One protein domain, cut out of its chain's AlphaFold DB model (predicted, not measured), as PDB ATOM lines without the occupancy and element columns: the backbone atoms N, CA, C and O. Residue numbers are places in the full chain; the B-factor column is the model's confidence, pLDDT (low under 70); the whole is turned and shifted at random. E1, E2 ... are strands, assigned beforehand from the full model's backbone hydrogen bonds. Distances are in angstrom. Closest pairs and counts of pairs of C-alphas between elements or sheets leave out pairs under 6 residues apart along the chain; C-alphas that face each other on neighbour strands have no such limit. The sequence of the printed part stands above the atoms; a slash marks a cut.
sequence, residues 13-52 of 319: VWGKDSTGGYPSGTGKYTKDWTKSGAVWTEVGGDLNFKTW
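AT A GLANCE: This is residues 13 to 52 of the 319 residues of an uncharacterized protein of Candidatus Nealsonbacteria bacterium (UniProt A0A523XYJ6). With little regular structure, this is a two-strand hairpin, E1 and E2, whose long connecting loop reaches out from one end of the strand pair, the loop's two runs drawn together at residues 28 to 29 and 41 to 42. The printed part has 40 residues, with no named helix and two named strands, E1 then E2, antiparallel in one sheet. The class is all strand, though only 11 residues are in named elements. The whole is loose, with a radius of gyration of the C-alphas of 11.7 A, and flat, spanning 29 by 27 by 14 A.

HOW THE PARTS SIT: E1, residues 13 to 17, and E2, residues 46 to 51, form a hairpin of antiparallel neighbours, their directions 162 degrees apart. C-alphas 14 and 49 face each other at 4.5 A. N 13 and O 50, 2.8 A apart, and N 46 and O 17, 2.9 A apart, are within hydrogen-bond range. Residues 28 to 29 pair antiparallel with residues 41 to 42.

IN THESE COORDINATES: E1 begins at C-alpha 13 (93.530, 77.805, 97.711) and measures 12.7 A. E2 measures 16.8 A and ends at C-alpha 51 (90.504, 72.319, 96.516).

THE WHOLE: The C-alphas of Gly 37 and Trp 52, 33.2 A apart, are the two farthest apart. The link from E1 to E2, 28 residues, is long. The printed part has no cut. Residues 50 to 52 have pLDDT under 70.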
ATOM      1  N   VAL A  13      92.541  76.982  97.018       72.88
ATOM      2  CA  VAL A  13      93.530  77.805  97.711       72.88
ATOM      3  C   VAL A  13      94.895  77.207  97.438       72.88
ATOM      4  O   VAL A  13      95.127  76.019  97.648       72.88
ATOM      5  N   TRP A  14      95.811  78.044  96.972       77.38
ATOM      6  CA  TRP A  14      97.225  77.715  96.872       77.38
ATOM      7  C   TRP A  14      97.993  78.574  97.864       77.38
ATOM      8  O   TRP A  14      97.810  79.789  97.936       77.38
ATOM      9  N   GLY A  15      98.854  77.932  98.639       78.19
ATOM     10  CA  GLY A  15      99.653  78.566  99.671       78.19
ATOM     11  C   GLY A  15     101.110  78.167  99.539       78.19
ATOM     12  O   GLY A  15     101.436  77.044  99.163       78.19
ATOM     13  N   LYS A  16     101.998  79.096  99.887       84.75
ATOM     14  CA  LYS A  16     103.416  78.802 100.062       84.75
ATOM     15  C   LYS A  16     103.736  78.754 101.546       84.75
ATOM     16  O   LYS A  16     103.515  79.739 102.252       84.75
ATOM     17  N   ASP A  17     104.294  77.646 102.002       82.62
ATOM     18  CA  ASP A  17     104.965  77.583 103.288       82.62
ATOM     19  C   ASP A  17     106.430  77.989 103.119       82.62
ATOM     20  O   ASP A  17     107.246  77.266 102.551       82.62
ATOM     21  N   SER A  18     106.774  79.179 103.604       83.88
ATOM     22  CA  SER A  18     108.133  79.712 103.513       83.88
ATOM     23  C   SER A  18     109.145  79.007 104.416       83.88
ATOM     24  O   SER A  18     110.330  79.306 104.303       83.88
ATOM     25  N   THR A  19     108.710  78.128 105.323       82.19
ATOM     26  CA  THR A  19     109.624  77.397 106.213       82.19
ATOM     27  C   THR A  19     110.339  76.243 105.513       82.19
ATOM     28  O   THR A  19     111.433  75.887 105.944       82.19
ATOM     29  N   GLY A  20     109.779  75.712 104.416       76.31
ATOM     30  CA  GLY A  20     110.413  74.653 103.620       76.31
ATOM     31  C   GLY A  20     110.690  73.383 104.431       76.31
ATOM     32  O   GLY A  20     111.778  72.817 104.342       76.31
ATOM     33  N   GLY A  21     109.755  73.006 105.305       75.69
ATOM     34  CA  GLY A  21     109.925  71.925 106.270       75.69
ATOM     35  C   GLY A  21     109.859  70.515 105.682       75.69
ATOM     36  O   GLY A  21     110.130  69.569 106.419       75.69
ATOM     37  N   TYR A  22     109.501  70.343 104.406       74.94
ATOM     38  CA  TYR A  22     109.389  69.034 103.765       74.94
ATOM     39  C   TYR A  22     110.757  68.537 103.252       74.94
ATOM     40  O   TYR A  22     111.263  69.024 102.241       74.94
ATOM     41  N   PRO A  23     111.379  67.531 103.896       77.12
ATOM     42  CA  PRO A  23     112.757  67.139 103.591       77.12
ATOM     43  C   PRO A  23     112.904  66.355 102.277       77.12
ATOM     44  O   PRO A  23     114.013  66.215 101.765       77.12
ATOM     45  N   SER A  24     111.802  65.837 101.723       79.12
ATOM     46  CA  SER A  24     111.798  64.943 100.555       79.12
ATOM     47  C   SER A  24     111.542  65.663  99.225       79.12
ATOM     48  O   SER A  24     111.239  65.011  98.224       79.12
ATOM     49  N   GLY A  25     111.631  66.995  99.177       77.94
ATOM     50  CA  GLY A  25     111.410  67.749  97.945       77.94
ATOM     51  C   GLY A  25     111.623  69.254  98.087       77.94
ATOM     52  O   GLY A  25     111.947  69.763  99.150       77.94
ATOM     53  N   THR A  26     111.464  69.982  96.984       84.06
ATOM     54  CA  THR A  26     111.466  71.453  96.976       84.06
ATOM     55  C   THR A  26     110.433  71.932  95.973       84.06
ATOM     56  O   THR A  26     110.429  71.476  94.828       84.06
ATOM     57  N   GLY A  27     109.574  72.870  96.376       86.06
ATOM     58  CA  GLY A  27     108.613  73.495  95.473       86.06
ATOM     59  C   GLY A  27     109.313  74.226  94.324       86.06
ATOM     60  O   GLY A  27     110.098  75.153  94.552       86.06
ATOM     61  N   LYS A  28     109.025  73.832  93.076       89.06
ATOM     62  CA  LYS A  28     109.535  74.487  91.860       89.06
ATOM     63  C   LYS A  28     108.404  74.840  90.897       89.06
ATOM     64  O   LYS A  28     107.378  74.170  90.871       89.06
ATOM     65  N   TYR A  29     108.609  75.868  90.078       89.12
ATOM     66  CA  TYR A  29     107.686  76.281  89.022       89.12
ATOM     67  C   TYR A  29     108.413  76.473  87.686       89.12
ATOM     68  O   TYR A  29     109.595  76.807  87.641       89.12
ATOM     69  N   THR A  30     107.688  76.300  86.586       91.12
ATOM     70  CA  THR A  30     108.119  76.674  85.234       91.12
ATOM     71  C   THR A  30     106.980  77.418  84.544       91.12
ATOM     72  O   THR A  30     105.809  77.175  84.829       91.12
ATOM     73  N   LYS A  31     107.313  78.340  83.637       88.38
ATOM     74  CA  LYS A  31     106.315  79.028  82.797       88.38
ATOM     75  C   LYS A  31     105.846  78.176  81.618       88.38
ATOM     76  O   LYS A  31     104.800  78.463  81.051       88.38
ATOM     77  N   ASP A  32     106.626  77.167  81.244       87.25
ATOM     78  CA  ASP A  32     106.324  76.264  80.139       87.25
ATOM     79  C   ASP A  32     106.834  74.870  80.503       87.25
ATOM     80  O   ASP A  32     108.030  74.581  80.425       87.25
ATOM     81  N   TRP A  33     105.921  74.033  80.984       86.94
ATOM     82  CA  TRP A  33     106.228  72.666  81.404       86.94
ATOM     83  C   TRP A  33     106.289  71.691  80.224       86.94
ATOM     84  O   TRP A  33     106.790  70.581  80.379       86.94
ATOM     85  N   THR A  34     105.809  72.110  79.047       86.25
ATOM     86  CA  THR A  34     105.726  71.270  77.845       86.25
ATOM     87  C   THR A  34     106.970  71.354  76.964       86.25
ATOM     88  O   THR A  34     107.224  70.467  76.149       86.25
ATOM     89  N   LYS A  35     107.791  72.393  77.142       91.88
ATOM     90  CA  LYS A  35     109.080  72.526  76.466       91.88
ATOM     91  C   LYS A  35     110.058  71.433  76.911       91.88
ATOM     92  O   LYS A  35     110.369  71.297  78.093       91.88
ATOM     93  N   SER A  36     110.635  70.714  75.946       85.75
ATOM     94  CA  SER A  36     111.747  69.790  76.207       85.75
ATOM     95  C   SER A  36     112.919  70.530  76.866       85.75
ATOM     96  O   SER A  36     113.385  71.552  76.355       85.75
ATOM     97  N   GLY A  37     113.362  70.037  78.026       88.44
ATOM     98  CA  GLY A  37     114.370  70.702  78.855       88.44
ATOM     99  C   GLY A  37     113.850  71.919  79.629       88.44
ATOM    100  O   GLY A  37     114.611  72.859  79.855       88.44
ATOM    101  N   ALA A  38     112.564  71.944  79.998       90.31
ATOM    102  CA  ALA A  38     111.982  72.992  80.835       90.31
ATOM    103  C   ALA A  38     112.842  73.270  82.081       90.31
ATOM    104  O   ALA A  38     113.225  72.359  82.818       90.31
ATOM    105  N   VAL A  39     113.136  74.551  82.316       92.44
ATOM    106  CA  VAL A  39     113.888  74.997  83.491       92.44
ATOM    107  C   VAL A  39     112.906  75.238  84.627       92.44
ATOM    108  O   VAL A  39     112.001  76.064  84.509       92.44
ATOM    109  N   TRP A  40     113.110  74.520  85.727       91.31
ATOM    110  CA  TRP A  40     112.301  74.620  86.933       91.31
ATOM    111  C   TRP A  40     112.993  75.515  87.960       91.31
ATOM    112  O   TRP A  40     114.094  75.214  88.422       91.31
ATOM    113  N   THR A  41     112.334  76.612  88.315       93.44
ATOM    114  CA  THR A  41     112.823  77.613  89.265       93.44
ATOM    115  C   THR A  41     112.263  77.329  90.650       93.44
ATOM    116  O   THR A  41     111.077  77.048  90.794       93.44
ATOM    117  N   GLU A  42     113.096  77.415  91.682       90.69
ATOM    118  CA  GLU A  42     112.654  77.223  93.066       90.69
ATOM    119  C   GLU A  42     111.739  78.351  93.538       90.69
ATOM    120  O   GLU A  42     111.965  79.527  93.261       90.69
ATOM    121  N   VAL A  43     110.695  77.974  94.272       88.19
ATOM    122  CA  VAL A  43     109.688  78.899  94.811       88.19
ATOM    123  C   VAL A  43     110.097  79.435  96.201       88.19
ATOM    124  O   VAL A  43     109.505  80.392  96.717       88.19
ATOM    125  N   GLY A  44     111.146  78.856  96.804       88.31
ATOM    126  CA  GLY A  44     111.660  79.237  98.123       88.31
ATOM    127  C   GLY A  44     110.658  78.925  99.236       88.31
ATOM    128  O   GLY A  44     110.247  79.833  99.965       88.31
ATOM    129  N   GLY A  45     110.181  77.680  99.265       87.88
ATOM    130  CA  GLY A  45     109.188  77.162 100.202       87.88
ATOM    131  C   GLY A  45     108.456  75.939  99.643       87.88
ATOM    132  O   GLY A  45     108.583  75.627  98.454       87.88
ATOM    133  N   ASP A  46     107.670  75.288 100.494       85.62
ATOM    134  CA  ASP A  46     106.803  74.177 100.105       85.62
ATOM    135  C   ASP A  46     105.460  74.697  99.601       85.62
ATOM    136  O   ASP A  46     104.953  75.730 100.053       85.62
ATOM    137  N   LEU A  47     104.895  74.001  98.619       84.88
ATOM    138  CA  LEU A  47     103.598  74.340  98.049       84.88
ATOM    139  C   LEU A  47     102.525  73.502  98.729       84.88
ATOM    140  O   LEU A  47     102.577  72.277  98.695       84.88
ATOM    141  N   ASN A  48     101.533  74.181  99.286       80.44
ATOM    142  CA  ASN A  48     100.329  73.570  99.813       80.44
ATOM    143  C   ASN A  48      99.169  73.959  98.903       80.44
ATOM    144  O   ASN A  48      99.083  75.104  98.450       80.44
ATOM    145  N   PHE A  49      98.257  73.031  98.654       76.88
ATOM    146  CA  PHE A  49      97.028  73.324  97.937       76.88
ATOM    147  C   PHE A  49      95.843  72.708  98.669       76.88
ATOM    148  O   PHE A  49      95.966  71.680  99.331       76.88
ATOM    149  N   LYS A  50      94.694  73.357  98.538       69.19
ATOM    150  CA  LYS A  50      93.392  72.843  98.942       69.19
ATOM    151  C   LYS A  50      92.430  73.108  97.799       69.19
ATOM    152  O   LYS A  50      92.456  74.191  97.219       69.19
ATOM    153  N   THR A  51      91.599  72.136  97.466       63.69
ATOM    154  CA  THR A  51      90.504  72.319  96.516       63.69
ATOM    155  C   THR A  51      89.210  71.921  97.203       63.69
ATOM    156  O   THR A  51      89.156  70.893  97.872       63.69
ATOM    157  N   TRP A  52      88.174  72.734  97.040       60.56
ATOM    158  CA  TRP A  52      86.806  72.355  97.353       60.56
ATOM    159  C   TRP A  52      86.156  72.015  96.028       60.56
ATOM    160  O   TRP A  52      85.899  72.881  95.195       60.56
TER     161      TRP A  52